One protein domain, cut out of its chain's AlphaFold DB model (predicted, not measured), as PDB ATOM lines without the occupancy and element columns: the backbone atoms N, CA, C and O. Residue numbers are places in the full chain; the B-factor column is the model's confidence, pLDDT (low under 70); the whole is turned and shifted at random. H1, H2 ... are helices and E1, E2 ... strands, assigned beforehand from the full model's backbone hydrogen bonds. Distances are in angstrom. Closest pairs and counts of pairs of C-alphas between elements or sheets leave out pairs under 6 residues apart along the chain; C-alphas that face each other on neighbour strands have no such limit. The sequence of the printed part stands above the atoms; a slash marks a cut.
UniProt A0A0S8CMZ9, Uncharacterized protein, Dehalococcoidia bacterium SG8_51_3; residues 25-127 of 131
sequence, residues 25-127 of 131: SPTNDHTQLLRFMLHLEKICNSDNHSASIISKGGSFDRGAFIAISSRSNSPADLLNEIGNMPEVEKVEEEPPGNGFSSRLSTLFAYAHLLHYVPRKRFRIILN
ATOM      1  N   SER A  25     -32.644 -51.679  29.347       66.00
ATOM      2  CA  SER A  25     -33.797 -52.433  28.859       66.00
ATOM      3  C   SER A  25     -33.608 -52.827  27.380       66.00
ATOM      4  O   SER A  25     -32.995 -52.071  26.622       66.00
ATOM      5  N   PRO A  26     -34.101 -54.004  26.952       66.56
ATOM      6  CA  PRO A  26     -34.027 -54.424  25.552       66.56
ATOM      7  C   PRO A  26     -34.725 -53.395  24.664       66.56
ATOM      8  O   PRO A  26     -35.876 -53.082  24.931       66.56
ATOM      9  N   THR A  27     -34.069 -52.897  23.615       69.75
ATOM     10  CA  THR A  27     -34.663 -51.934  22.671       69.75
ATOM     11  C   THR A  27     -34.692 -52.511  21.262       69.75
ATOM     12  O   THR A  27     -33.752 -53.182  20.840       69.75
ATOM     13  N   ASN A  28     -35.761 -52.212  20.523       69.62
ATOM     14  CA  ASN A  28     -35.887 -52.568  19.109       69.62
ATOM     15  C   ASN A  28     -35.135 -51.581  18.194       69.62
ATOM     16  O   ASN A  28     -34.965 -51.859  17.008       69.62
ATOM     17  N   ASP A  29     -34.684 -50.434  18.722       78.75
ATOM     18  CA  ASP A  29     -33.868 -49.464  17.990       78.75
ATOM     19  C   ASP A  29     -32.387 -49.596  18.381       78.75
ATOM     20  O   ASP A  29     -31.880 -48.976  19.319       78.75
ATOM     21  N   HIS A  30     -31.654 -50.401  17.609       77.75
ATOM     22  CA  HIS A  30     -30.217 -50.603  17.813       77.75
ATOM     23  C   HIS A  30     -29.401 -49.313  17.623       77.75
ATOM     24  O   HIS A  30     -28.339 -49.157  18.231       77.75
ATOM     25  N   THR A  31     -29.891 -48.371  16.809       82.94
ATOM     26  CA  THR A  31     -29.225 -47.083  16.564       82.94
ATOM     27  C   THR A  31     -29.303 -46.201  17.801       82.94
ATOM     28  O   THR A  31     -28.362 -45.474  18.123       82.94
ATOM     29  N   GLN A  32     -30.417 -46.262  18.524       83.06
ATOM     30  CA  GLN A  32     -30.562 -45.580  19.802       83.06
ATOM     31  C   GLN A  32     -29.613 -46.140  20.860       83.06
ATOM     32  O   GLN A  32     -28.931 -45.356  21.519       83.06
ATOM     33  N   LEU A  33     -29.503 -47.468  20.982       81.62
ATOM     34  CA  LEU A  33     -28.547 -48.062  21.917       81.62
ATOM     35  C   LEU A  33     -27.112 -47.645  21.575       81.62
ATOM     36  O   LEU A  33     -26.363 -47.256  22.463       81.62
ATOM     37  N   LEU A  34     -26.734 -47.662  20.294       83.31
ATOM     38  CA  LEU A  34     -25.398 -47.239  19.873       83.31
ATOM     39  C   LEU A  34     -25.116 -45.767  20.220       83.31
ATOM     40  O   LEU A  34     -24.044 -45.457  20.738       83.31
ATOM     41  N   ARG A  35     -26.074 -44.862  19.980       87.75
ATOM     42  CA  ARG A  35     -25.954 -43.443  20.361       87.75
ATOM     43  C   ARG A  35     -25.792 -43.272  21.867       87.75
ATOM     44  O   ARG A  35     -24.870 -42.583  22.302       87.75
ATOM     45  N   PHE A  36     -26.605 -43.985  22.645       87.38
ATOM     46  CA  PHE A  36     -26.489 -44.026  24.096       87.38
ATOM     47  C   PHE A  36     -25.088 -44.485  24.535       87.38
ATOM     48  O   PHE A  36     -24.453 -43.814  25.345       87.38
ATOM     49  N   MET A  37     -24.560 -45.576  23.964       85.06
ATOM     50  CA  MET A  37     -23.216 -46.084  24.277       85.06
ATOM     51  C   MET A  37     -22.127 -45.037  24.012       85.06
ATOM     52  O   MET A  37     -21.238 -44.853  24.842       85.06
ATOM     53  N   LEU A  38     -22.204 -44.342  22.874       87.31
ATOM     54  CA  LEU A  38     -21.233 -43.315  22.487       87.31
ATOM     55  C   LEU A  38     -21.286 -42.094  23.412       87.31
ATOM     56  O   LEU A  38     -20.248 -41.551  23.786       87.31
ATOM     57  N   HIS A  39     -22.479 -41.645  23.790       89.25
ATOM     58  CA  HIS A  39     -22.633 -40.550  24.746       89.25
ATOM     59  C   HIS A  39     -22.175 -40.946  26.150       89.25
ATOM     60  O   HIS A  39     -21.476 -40.172  26.803       89.25
ATOM     61  N   LEU A  40     -22.479 -42.167  26.585       86.62
ATOM     62  CA  LEU A  40     -22.024 -42.680  27.868       86.62
ATOM     63  C   LEU A  40     -20.494 -42.745  27.951       86.62
ATOM     64  O   LEU A  40     -19.919 -42.390  28.979       86.62
ATOM     65  N   GLU A  41     -19.827 -43.165  26.873       85.88
ATOM     66  CA  GLU A  41     -18.365 -43.137  26.782       85.88
ATOM     67  C   GLU A  41     -17.808 -41.720  26.909       85.88
ATOM     68  O   GLU A  41     -16.834 -41.518  27.628       85.88
ATOM     69  N   LYS A  42     -18.439 -40.727  26.270       87.75
ATOM     70  CA  LYS A  42     -18.031 -39.321  26.402       87.75
ATOM     71  C   LYS A  42     -18.161 -38.818  27.838       87.75
ATOM     72  O   LYS A  42     -17.242 -38.167  28.318       87.75
ATOM     73  N   ILE A  43     -19.258 -39.147  28.521       85.44
ATOM     74  CA  ILE A  43     -19.470 -38.773  29.927       85.44
ATOM     75  C   ILE A  43     -18.396 -39.417  30.812       85.44
ATOM     76  O   ILE A  43     -17.757 -38.730  31.608       85.44
ATOM     77  N   CYS A  44     -18.143 -40.719  30.639       82.25
ATOM     78  CA  CYS A  44     -17.137 -41.434  31.429       82.25
ATOM     79  C   CYS A  44     -15.711 -40.931  31.170       82.25
ATOM     80  O   CYS A  44     -14.907 -40.919  32.090       82.25
ATOM     81  N   ASN A  45     -15.401 -40.516  29.939       81.69
ATOM     82  CA  ASN A  45     -14.087 -39.982  29.573       81.69
ATOM     83  C   ASN A  45     -13.946 -38.475  29.838       81.69
ATOM     84  O   ASN A  45     -12.897 -37.913  29.532       81.69
ATOM     85  N   SER A  46     -14.986 -37.804  30.336       81.31
ATOM     86  CA  SER A  46     -14.893 -36.384  30.665       81.31
ATOM     87  C   SER A  46     -14.070 -36.181  31.937       81.31
ATOM     88  O   SER A  46     -14.172 -36.961  32.885       81.31
ATOM     89  N   ASP A  47     -13.308 -35.088  31.998       74.69
ATOM     90  CA  ASP A  47     -12.484 -34.752  33.169       74.69
ATOM     91  C   ASP A  47     -13.316 -34.532  34.448       74.69
ATOM     92  O   ASP A  47     -12.793 -34.572  35.562       74.69
ATOM     93  N   ASN A  48     -14.629 -34.333  34.293       74.00
ATOM     94  CA  ASN A  48     -15.576 -34.122  35.384       74.00
ATOM     95  C   ASN A  48     -15.898 -35.413  36.150       74.00
ATOM     96  O   ASN A  48     -16.306 -35.350  37.311       74.00
ATOM     97  N   HIS A  49     -15.703 -36.582  35.529       70.94
ATOM     98  CA  HIS A  49     -16.041 -37.867  36.126       70.94
ATOM     99  C   HIS A  49     -14.813 -38.757  36.218       70.94
ATOM    100  O   HIS A  49     -14.240 -39.184  35.225       70.94
ATOM    101  N   SER A  50     -14.456 -39.164  37.435       75.12
ATOM    102  CA  SER A  50     -13.517 -40.277  37.637       75.12
ATOM    103  C   SER A  50     -14.218 -41.626  37.411       75.12
ATOM    104  O   SER A  50     -14.219 -42.482  38.302       75.12
ATOM    105  N   ALA A  51     -14.858 -41.789  36.252       78.31
ATOM    106  CA  ALA A  51     -15.643 -42.954  35.872       78.31
ATOM    107  C   ALA A  51     -14.981 -43.718  34.716       78.31
ATOM    108  O   ALA A  51     -14.288 -43.157  33.880       78.31
ATOM    109  N   SER A  52     -15.163 -45.032  34.664       78.69
ATOM    110  CA  SER A  52     -14.647 -45.865  33.582       78.69
ATOM    111  C   SER A  52     -15.573 -47.046  33.350       78.69
ATOM    112  O   SER A  52     -16.025 -47.688  34.301       78.69
ATOM    113  N   ILE A  53     -15.859 -47.341  32.084       80.75
ATOM    114  CA  ILE A  53     -16.616 -48.534  31.712       80.75
ATOM    115  C   ILE A  53     -15.694 -49.743  31.876       80.75
ATOM    116  O   ILE A  53     -14.709 -49.880  31.157       80.75
ATOM    117  N   ILE A  54     -16.028 -50.622  32.818       73.50
ATOM    118  CA  ILE A  54     -15.218 -51.804  33.147       73.50
ATOM    119  C   ILE A  54     -15.754 -53.085  32.511       73.50
ATOM    120  O   ILE A  54     -15.018 -54.056  32.374       73.50
ATOM    121  N   SER A  55     -17.030 -53.106  32.123       68.56
ATOM    122  CA  SER A  55     -17.624 -54.247  31.431       68.56
ATOM    123  C   SER A  55     -18.835 -53.823  30.613       68.56
ATOM    124  O   SER A  55     -19.571 -52.910  30.995       68.56
ATOM    125  N   LYS A  56     -19.035 -54.507  29.489       76.19
ATOM    126  CA  LYS A  56     -20.206 -54.405  28.619       76.19
ATOM    127  C   LYS A  56     -20.632 -55.824  28.267       76.19
ATOM    128  O   LYS A  56     -19.777 -56.664  27.989       76.19
ATOM    129  N   GLY A  57     -21.926 -56.088  28.225       68.94
ATOM    130  CA  GLY A  57     -22.418 -57.372  27.743       68.94
ATOM    131  C   GLY A  57     -23.929 -57.408  27.587       68.94
ATOM    132  O   GLY A  57     -24.606 -56.390  27.694       68.94
ATOM    133  N   GLY A  58     -24.454 -58.602  27.325       68.94
ATOM    134  CA  GLY A  58     -25.854 -58.802  26.959       68.94
ATOM    135  C   GLY A  58     -26.066 -58.775  25.445       68.94
ATOM    136  O   GLY A  58     -25.114 -58.848  24.668       68.94
ATOM    137  N   SER A  59     -27.327 -58.718  25.028       65.00
ATOM    138  CA  SER A  59     -27.726 -58.697  23.618       65.00
ATOM    139  C   SER A  59     -28.878 -57.723  23.425       65.00
ATOM    140  O   SER A  59     -29.731 -57.623  24.306       65.00
ATOM    141  N   PHE A  60     -28.949 -57.077  22.262       62.94
ATOM    142  CA  PHE A  60     -30.005 -56.116  21.921       62.94
ATOM    143  C   PHE A  60     -31.415 -56.647  22.255       62.94
ATOM    144  O   PHE A  60     -32.170 -55.989  22.967       62.94
ATOM    145  N   ASP A  61     -31.684 -57.906  21.900       62.19
ATOM    146  CA  ASP A  61     -32.998 -58.551  22.055       62.19
ATOM    147  C   ASP A  61     -33.326 -59.007  23.492       62.19
ATOM    148  O   ASP A  61     -34.447 -59.422  23.779       62.19
ATOM    149  N   ARG A  62     -32.340 -59.024  24.400       63.78
ATOM    150  CA  ARG A  62     -32.487 -59.572  25.770       63.78
ATOM    151  C   ARG A  62     -32.067 -58.592  26.863       63.78
ATOM    152  O   ARG A  62     -32.059 -58.965  28.035       63.78
ATOM    153  N   GLY A  63     -31.738 -57.363  26.479       66.06
ATOM    154  CA  GLY A  63     -31.174 -56.353  27.358       66.06
ATOM    155  C   GLY A  63     -29.649 -56.365  27.329       66.06
ATOM    156  O   GLY A  63     -28.997 -57.411  27.218       66.06
ATOM    157  N   ALA A  64     -29.087 -55.168  27.432       72.38
ATOM    158  CA  ALA A  64     -27.656 -54.947  27.553       72.38
ATOM    159  C   ALA A  64     -27.328 -54.541  28.992       72.38
ATOM    160  O   ALA A  64     -28.167 -54.006  29.711       72.38
ATOM    161  N   PHE A  65     -26.102 -54.779  29.432       74.38
ATOM    162  CA  PHE A  65     -25.609 -54.237  30.687       74.38
ATOM    163  C   PHE A  65     -24.263 -53.562  30.479       74.38
ATOM    164  O   PHE A  65     -23.466 -53.942  29.616       74.38
ATOM    165  N   ILE A  66     -24.015 -52.562  31.313       76.69
ATOM    166  CA  ILE A  66     -22.759 -51.837  31.384       76.69
ATOM    167  C   ILE A  66     -22.406 -51.694  32.853       76.69
ATOM    168  O   ILE A  66     -23.185 -51.164  33.643       76.69
ATOM    169  N   ALA A  67     -21.216 -52.140  33.224       73.50
ATOM    170  CA  ALA A  67     -20.665 -51.863  34.537       73.50
ATOM    171  C   ALA A  67     -19.723 -50.662  34.438       73.50
ATOM    172  O   ALA A  67     -18.817 -50.635  33.598       73.50
ATOM    173  N   ILE A  68     -19.936 -49.678  35.307       78.38
ATOM    174  CA  ILE A  68     -19.125 -48.467  35.391       78.38
ATOM    175  C   ILE A  68     -18.466 -48.441  36.766       78.38
ATOM    176  O   ILE A  68     -19.135 -48.468  37.801       78.38
ATOM    177  N   SER A  69     -17.142 -48.376  36.789       74.94
ATOM    178  CA  SER A  69     -16.396 -48.064  38.001       74.94
ATOM    179  C   SER A  69     -16.338 -46.553  38.144       74.94
ATOM    180  O   SER A  69     -15.852 -45.888  37.237       74.94
ATOM    181  N   SER A  70     -16.811 -46.010  39.262       73.94
ATOM    182  CA  SER A  70     -16.593 -44.612  39.623       73.94
ATOM    183  C   SER A  70     -15.727 -44.528  40.875       73.94
ATOM    184  O   SER A  70     -15.937 -45.247  41.856       73.94
ATOM    185  N   ARG A  71     -14.736 -43.635  40.856       66.62
ATOM    186  CA  ARG A  71     -14.003 -43.234  42.064       66.62
ATOM    187  C   ARG A  71     -14.697 -42.091  42.807       66.62
ATOM    188  O   ARG A  71     -14.269 -41.755  43.905       66.62
ATOM    189  N   SER A  72     -15.744 -41.492  42.231       60.97
ATOM    190  CA  SER A  72     -16.479 -40.418  42.896       60.97
ATOM    191  C   SER A  72     -17.330 -40.972  44.043       60.97
ATOM    192  O   SER A  72     -18.004 -41.995  43.922       60.97
ATOM    193  N   ASN A  73     -17.329 -40.254  45.169       53.53
ATOM    194  CA  ASN A  73     -18.208 -40.546  46.306       53.53
ATOM    195  C   ASN A  73     -19.685 -40.211  46.009       53.53
ATOM    196  O   ASN A  73     -20.566 -40.630  46.756       53.53
ATOM    197  N   SER A  74     -19.951 -39.483  44.919       63.34
ATOM    198  CA  SER A  74     -21.285 -39.100  44.455       63.34
ATOM    199  C   SER A  74     -21.588 -39.780  43.113       63.34
ATOM    200  O   SER A  74     -21.244 -39.254  42.053       63.34
ATOM    201  N   PRO A  75     -22.230 -40.962  43.112       69.75
ATOM    202  CA  PRO A  75     -22.776 -41.550  41.889       69.75
ATOM    203  C   PRO A  75     -23.921 -40.706  41.300       69.75
ATOM    204  O   PRO A  75     -24.285 -40.910  40.146       69.75
ATOM    205  N   ALA A  76     -24.493 -39.784  42.083       75.94
ATOM    206  CA  ALA A  76     -25.663 -38.990  41.721       75.94
ATOM    207  C   ALA A  76     -25.397 -38.044  40.545       75.94
ATOM    208  O   ALA A  76     -26.238 -37.951  39.660       75.94
ATOM    209  N   ASP A  77     -24.224 -37.413  40.478       78.56
ATOM    210  CA  ASP A  77     -23.904 -36.463  39.402       78.56
ATOM    211  C   ASP A  77     -23.784 -37.174  38.048       78.56
ATOM    212  O   ASP A  77     -24.390 -36.767  37.059       78.56
ATOM    213  N   LEU A  78     -23.110 -38.328  38.036       80.12
ATOM    214  CA  LEU A  78     -23.029 -39.199  36.864       80.12
ATOM    215  C   LEU A  78     -24.415 -39.734  36.456       80.12
ATOM    216  O   LEU A  78     -24.702 -39.917  35.275       80.12
ATOM    217  N   LEU A  79     -25.285 -40.046  37.421       80.75
ATOM    218  CA  LEU A  79     -26.657 -40.481  37.141       80.75
ATOM    219  C   LEU A  79     -27.514 -39.349  36.581       80.75
ATOM    220  O   LEU A  79     -28.265 -39.606  35.648       80.75
ATOM    221  N   ASN A  80     -27.365 -38.131  37.099       84.62
ATOM    222  CA  ASN A  80     -28.059 -36.948  36.604       84.62
ATOM    223  C   ASN A  80     -27.668 -36.645  35.159       84.62
ATOM    224  O   ASN A  80     -28.545 -36.450  34.325       84.62
ATOM    225  N   GLU A  81     -26.374 -36.669  34.826       86.75
ATOM    226  CA  GLU A  81     -25.942 -36.466  33.438       86.75
ATOM    227  C   GLU A  81     -26.506 -37.523  32.496       86.75
ATOM    228  O   GLU A  81     -26.957 -37.196  31.402       86.75
ATOM    229  N   ILE A  82     -26.552 -38.780  32.938       86.00
ATOM    230  CA  ILE A  82     -27.107 -39.858  32.121       86.00
ATOM    231  C   ILE A  82     -28.631 -39.759  32.013       86.00
ATOM    232  O   ILE A  82     -29.173 -40.009  30.945       86.00
ATOM    233  N   GLY A  83     -29.327 -39.343  33.072       85.75
ATOM    234  CA  GLY A  83     -30.765 -39.071  33.032       85.75
ATOM    235  C   GLY A  83     -31.136 -37.895  32.124       85.75
ATOM    236  O   GLY A  83     -32.240 -37.867  31.596       85.75
ATOM    237  N   ASN A  84     -30.206 -36.966  31.894       88.50
ATOM    238  CA  ASN A  84     -30.384 -35.830  30.990       88.50
ATOM    239  C   ASN A  84     -30.009 -36.142  29.528       88.50
ATOM    240  O   ASN A  84     -30.048 -35.250  28.678       88.50
ATOM    241  N   MET A  85     -29.616 -37.381  29.214       88.81
ATOM    242  CA  MET A  85     -29.287 -37.771  27.844       88.81
ATOM    243  C   MET A  85     -30.549 -37.857  26.973       88.81
ATOM    244  O   MET A  85     -31.560 -38.397  27.414       88.81
ATOM    245  N   PRO A  86     -30.488 -37.427  25.699       87.00
ATOM    246  CA  PRO A  86     -31.643 -37.462  24.801       87.00
ATOM    247  C   PRO A  86     -32.092 -38.886  24.447       87.00
ATOM    248  O   PRO A  86     -33.191 -39.080  23.934       87.00
ATOM    249  N   GLU A  87     -31.252 -39.897  24.678       87.81
ATOM    250  CA  GLU A  87     -31.613 -41.299  24.486       87.81
ATOM    251  C   GLU A  87     -32.355 -41.903  25.682       87.81
ATOM    252  O   GLU A  87     -32.982 -42.948  25.516       87.81
ATOM    253  N   VAL A  88     -32.268 -41.284  26.862       85.75
ATOM    254  CA  VAL A  88     -32.749 -41.849  28.124       85.75
ATOM    255  C   VAL A  88     -34.143 -41.321  28.436       85.75
ATOM    256  O   VAL A  88     -34.383 -40.120  28.453       85.75
ATOM    257  N   GLU A  89     -35.059 -42.248  28.692       87.12
ATOM    258  CA  GLU A  89     -36.422 -41.959  29.137       87.12
ATOM    259  C   GLU A  89     -36.485 -41.891  30.663       87.12
ATOM    260  O   GLU A  89     -37.070 -40.981  31.248       87.12
ATOM    261  N   LYS A  90     -35.864 -42.876  31.322       84.88
ATOM    262  CA  LYS A  90     -35.919 -43.027  32.774       84.88
ATOM    263  C   LYS A  90     -34.685 -43.738  33.309       84.88
ATOM    264  O   LYS A  90     -34.159 -44.666  32.692       84.88
ATOM    265  N   VAL A  91     -34.266 -43.325  34.502       83.94
ATOM    266  CA  VAL A  91     -33.264 -44.019  35.314       83.94
ATOM    267  C   VAL A  91     -33.925 -44.434  36.624       83.94
ATOM    268  O   VAL A  91     -34.436 -43.590  37.355       83.94
ATOM    269  N   GLU A  92     -33.926 -45.729  36.923       82.44
ATOM    270  CA  GLU A  92     -34.489 -46.293  38.155       82.44
ATOM    271  C   GLU A  92     -33.386 -46.960  38.976       82.44
ATOM    272  O   GLU A  92     -32.524 -47.630  38.417       82.44
ATOM    273  N   GLU A  93     -33.397 -46.804  40.299       78.50
ATOM    274  CA  GLU A  93     -32.522 -47.584  41.183       78.50
ATOM    275  C   GLU A  93     -33.147 -48.969  41.397       78.50
ATOM    276  O   GLU A  93     -34.268 -49.083  41.890       78.50
ATOM    277  N   GLU A  94     -32.430 -50.027  41.015       67.50
ATOM    278  CA  GLU A  94     -32.832 -51.407  41.289       67.50
ATOM    279  C   GLU A  94     -32.098 -51.915  42.537       67.50
ATOM    280  O   GLU A  94     -30.870 -51.790  42.626       67.50
ATOM    281  N   PRO A  95     -32.800 -52.543  43.498       61.88
ATOM    282  CA  PRO A  95     -32.134 -53.191  44.611       61.88
ATOM    283  C   PRO A  95     -31.254 -54.343  44.092       61.88
ATOM    284  O   PRO A  95     -31.696 -55.138  43.253       61.88
ATOM    285  N   PRO A  96     -30.014 -54.484  44.593       55.88
ATOM    286  CA  PRO A  96     -29.169 -55.613  44.235       55.88
ATOM    287  C   PRO A  96     -29.839 -56.912  44.706       55.88
ATOM    288  O   PRO A  96     -29.941 -57.169  45.902       55.88
ATOM    289  N   GLY A  97     -30.328 -57.717  43.760       52.91
ATOM    290  CA  GLY A  97     -30.839 -59.067  44.023       52.91
ATOM    291  C   GLY A  97     -32.253 -59.368  43.525       52.91
ATOM    292  O   GLY A  97     -32.520 -60.531  43.245       52.91
ATOM    293  N   ASN A  98     -33.128 -58.376  43.316       49.72
ATOM    294  CA  ASN A  98     -34.528 -58.627  42.942       49.72
ATOM    295  C   ASN A  98     -34.963 -57.763  41.749       49.72
ATOM    296  O   ASN A  98     -35.170 -56.565  41.898       49.72
ATOM    297  N   GLY A  99     -35.148 -58.390  40.582       45.50
ATOM    298  CA  GLY A  99     -35.733 -57.755  39.391       45.50
ATOM    299  C   GLY A  99     -34.957 -58.062  38.109       45.50
ATOM    300  O   GLY A  99     -33.753 -57.835  38.042       45.50
ATOM    301  N   PHE A 100     -35.633 -58.662  37.118       47.31
ATOM    302  CA  PHE A 100     -35.153 -59.008  35.759       47.31
ATOM    303  C   PHE A 100     -33.875 -59.875  35.621       47.31
ATOM    304  O   PHE A 100     -33.515 -60.299  34.522       47.31
ATOM    305  N   SER A 101     -33.179 -60.180  36.718       45.88
ATOM    306  CA  SER A 101     -31.754 -60.514  36.705       45.88
ATOM    307  C   SER A 101     -31.395 -61.993  36.600       45.88
ATOM    308  O   SER A 101     -30.207 -62.277  36.544       45.88
ATOM    309  N   SER A 102     -32.327 -62.949  36.519       46.88
ATOM    310  CA  SER A 102     -31.942 -64.376  36.584       46.88
ATOM    311  C   SER A 102     -30.993 -64.825  35.460       46.88
ATOM    312  O   SER A 102     -30.248 -65.781  35.648       46.88
ATOM    313  N   ARG A 103     -30.985 -64.125  34.315       49.50
ATOM    314  CA  ARG A 103     -30.097 -64.414  33.172       49.50
ATOM    315  C   ARG A 103     -28.885 -63.492  33.065       49.50
ATOM    316  O   ARG A 103     -27.850 -63.914  32.566       49.50
ATOM    317  N   LEU A 104     -28.995 -62.244  33.519       52.03
ATOM    318  CA  LEU A 104     -27.852 -61.326  33.554       52.03
ATOM    319  C   LEU A 104     -26.978 -61.562  34.794       52.03
ATOM    320  O   LEU A 104     -25.796 -61.234  34.768       52.03
ATOM    321  N   SER A 105     -27.517 -62.179  35.851       50.00
ATOM    322  CA  SER A 105     -26.807 -62.539  37.086       50.00
ATOM    323  C   SER A 105     -25.561 -63.382  36.832       50.00
ATOM    324  O   SER A 105     -24.598 -63.258  37.575       50.00
ATOM    325  N   THR A 106     -25.535 -64.196  35.775       49.50
ATOM    326  CA  THR A 106     -24.373 -65.023  35.411       49.50
ATOM    327  C   THR A 106     -23.237 -64.188  34.822       49.50
ATOM    328  O   THR A 106     -22.069 -64.464  35.079       49.50
ATOM    329  N   LEU A 107     -23.567 -63.134  34.070       49.50
ATOM    330  CA  LEU A 107     -22.585 -62.182  33.541       49.50
ATOM    331  C   LEU A 107     -22.136 -61.197  34.629       49.50
ATOM    332  O   LEU A 107     -20.952 -60.873  34.716       49.50
ATOM    333  N   PHE A 108     -23.044 -60.811  35.530       52.06
ATOM    334  CA  PHE A 108     -22.713 -60.045  36.734       52.06
ATOM    335  C   PHE A 108     -21.866 -60.852  37.729       52.06
ATOM    336  O   PHE A 108     -20.950 -60.301  38.332       52.06
ATOM    337  N   ALA A 109     -22.059 -62.172  37.830       49.06
ATOM    338  CA  ALA A 109     -21.175 -63.053  38.595       49.06
ATOM    339  C   ALA A 109     -19.720 -62.978  38.096       49.06
ATOM    340  O   ALA A 109     -18.793 -63.074  38.897       49.06
ATOM    341  N   TYR A 110     -19.508 -62.719  36.799       45.25
ATOM    342  CA  TYR A 110     -18.178 -62.505  36.223       45.25
ATOM    343  C   TYR A 110     -17.542 -61.171  36.651       45.25
ATOM    344  O   TYR A 110     -16.338 -61.112  36.884       45.25
ATOM    345  N   ALA A 111     -18.336 -60.108  36.820       49.91
ATOM    346  CA  ALA A 111     -17.862 -58.837  37.376       49.91
ATOM    347  C   ALA A 111     -17.566 -58.946  38.886       49.91
ATOM    348  O   ALA A 111     -16.548 -58.437  39.359       49.91
ATOM    349  N   HIS A 112     -18.392 -59.696  39.623       49.41
ATOM    350  CA  HIS A 112     -18.154 -60.042  41.027       49.41
ATOM    351  C   HIS A 112     -16.867 -60.864  41.229       49.41
ATOM    352  O   HIS A 112     -16.166 -60.663  42.223       49.41
ATOM    353  N   LEU A 113     -16.518 -61.746  40.282       46.06
ATOM    354  CA  LEU A 113     -15.259 -62.508  40.285       46.06
ATOM    355  C   LEU A 113     -14.009 -61.615  40.156       46.06
ATOM    356  O   LEU A 113     -12.927 -62.031  40.558       46.06
ATOM    357  N   LEU A 114     -14.147 -60.375  39.668       51.91
ATOM    358  CA  LEU A 114     -13.063 -59.388  39.554       51.91
ATOM    359  C   LEU A 114     -12.939 -58.461  40.785       51.91
ATOM    360  O   LEU A 114     -12.326 -57.401  40.693       51.91
ATOM    361  N   HIS A 115     -13.503 -58.843  41.939       52.72
ATOM    362  CA  HIS A 115     -13.517 -58.071  43.198       52.72
ATOM    363  C   HIS A 115     -14.283 -56.736  43.162       52.72
ATOM    364  O   HIS A 115     -14.215 -55.958  44.119       52.72
ATOM    365  N   TYR A 116     -15.063 -56.473  42.116       56.81
ATOM    366  CA  TYR A 116     -15.955 -55.320  42.073       56.81
ATOM    367  C   TYR A 116     -17.311 -55.716  42.651       56.81
ATOM    368  O   TYR A 116     -18.116 -56.359  41.988       56.81
ATOM    369  N   VAL A 117     -17.559 -55.358  43.914       56.00
ATOM    370  CA  VAL A 117     -18.888 -55.509  44.517       56.00
ATOM    371  C   VAL A 117     -19.707 -54.260  44.165       56.00
ATOM    372  O   VAL A 117     -19.405 -53.180  44.690       56.00
ATOM    373  N   PRO A 118     -20.710 -54.354  43.275       57.12
ATOM    374  CA  PRO A 118     -21.597 -53.243  42.966       57.12
ATOM    375  C   PRO A 118     -22.343 -52.811  44.226       57.12
ATOM    376  O   PRO A 118     -23.004 -53.608  44.891       57.12
ATOM    377  N   ARG A 119     -22.219 -51.530  44.584       63.28
ATOM    378  CA  ARG A 119     -22.935 -50.961  45.739       63.28
ATOM    379  C   ARG A 119     -24.331 -50.483  45.366       63.28
ATOM    380  O   ARG A 119     -25.182 -50.379  46.243       63.28
ATOM    381  N   LYS A 120     -24.537 -50.166  44.087       69.88
ATOM    382  CA  LYS A 120     -25.795 -49.672  43.534       69.88
ATOM    383  C   LYS A 120     -25.977 -50.177  42.110       69.88
ATOM    384  O   LYS A 120     -25.007 -50.255  41.350       69.88
ATOM    385  N   ARG A 121     -27.221 -50.474  41.759       74.00
ATOM    386  CA  ARG A 121     -27.627 -50.904  40.427       74.00
ATOM    387  C   ARG A 121     -28.719 -49.971  39.933       74.00
ATOM    388  O   ARG A 121     -29.618 -49.620  40.686       74.00
ATOM    389  N   PHE A 122     -28.623 -49.569  38.676       77.44
ATOM    390  CA  PHE A 122     -29.612 -48.710  38.043       77.44
ATOM    391  C   PHE A 122     -30.096 -49.330  36.745       77.44
ATOM    392  O   PHE A 122     -29.300 -49.816  35.939       77.44
ATOM    393  N   ARG A 123     -31.402 -49.287  36.526       78.62
ATOM    394  CA  ARG A 123     -32.015 -49.600  35.248       78.62
ATOM    395  C   ARG A 123     -32.134 -48.322  34.429       78.62
ATOM    396  O   ARG A 123     -32.589 -47.297  34.924       78.62
ATOM    397  N   ILE A 124     -31.702 -48.393  33.178       82.06
ATOM    398  CA  ILE A 124     -31.849 -47.349  32.172       82.06
ATOM    399  C   ILE A 124     -32.886 -47.826  31.167       82.06
ATOM    400  O   ILE A 124     -32.751 -48.893  30.560       82.06
ATOM    401  N   ILE A 125     -33.910 -47.005  30.984       82.56
ATOM    402  CA  ILE A 125     -34.927 -47.167  29.955       82.56
ATOM    403  C   ILE A 125     -34.618 -46.137  28.874       82.56
ATOM    404  O   ILE A 125     -34.457 -44.954  29.177       82.56
ATOM    405  N   LEU A 126     -34.464 -46.594  27.632       84.88
ATOM    406  CA  LEU A 126     -34.234 -45.717  26.485       84.88
ATOM    407  C   LEU A 126     -35.580 -45.277  25.889       84.88
ATOM    408  O   LEU A 126     -36.579 -45.978  26.033       84.88
ATOM    409  N   ASN A 127     -35.624 -44.139  25.202       80.81
ATOM    410  CA  ASN A 127     -36.875 -43.633  24.624       80.81
ATOM    411  C   ASN A 127     -37.505 -44.626  23.630       80.81
ATOM    412  O   ASN A 127     -36.855 -45.059  22.685       80.81
TER     413      ASN A 127
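AT A GLANCE: This is residues 25 to 127 of the 131 residues of an uncharacterized protein of Dehalococcoidia bacterium SG8_51_3 (UniProt A0A0S8CMZ9). Two antiparallel strand pairs, E1 with E2 and E3 with E4, stand side by side and crossed like the halves of a split sheet, with E2 and E4 facing the gap between them. H1 and H2 cover one side, H1 over the E1 and E2 pair and H2 over the E3 and E4 pair, while H3 packs on E1 from the opposite side with its residues 107 to 111. The printed part has 103 residues with three named helices and four named strands, in the order H1 E1 E2 H2 E3 H3 E4, class mixed. The whole is compact and rounded, with a radius of gyration of the C-alphas of 13.2 A and spans of 33 by 32 by 19 A.

IN THESE COORDINATES: H1, residues 30 to 44, begins at C-alpha 30 (-30.217, -50.603, 17.813) and is 21.0 A long. E1, residues 51 to 59, is 23.3 A long and bends by 53 degrees at residue 54. E2, residues 63 to 70, is 22.4 A long. H2 holds residues 75 to 83, E3 residues 88 to 94 and H3 residues 105 to 112. E4, residues 118 to 126, is 22.1 A long and ends at C-alpha 126 (-34.234, -45.717, 26.485).

HOW THE PARTS SIT: The closest C-alphas of H1 and E1 are those of Cys 44 and Ala 51, 4.9 A apart. E1 and E2 form a hairpin, with N 52 and O 69 at 2.8 A. H1, with residues 40 to 43 alone, only just touches H2, with 3 pairs of C-alphas within 8 A, Leu 40 and Ile 82 closest at 7.2 A. The closest C-alphas of H2 and E3 are those of Gly 83 and Val 91, 6.0 A apart. E3 and E4 are antiparallel, with N 92 and O 123 at 2.9 A. E2 and E4 are near each other; E1 and E3 are apart. The closest C-alphas of H3 and E1 are those of Ala 111 and Ser 55, 7.5 A apart. Every O i to N i+4 pair is within hydrogen-bond range in H1 and H2, and 3 of 4 in H3.

THE WHOLE: The C-alphas farthest apart, Asp 47 and Ser 102, are separated by 35.6 A. The printed part has no cut, and no link is long. Mean pLDDT of the printed part is 71.2, with 44 residues under 70, among them 94 to 120.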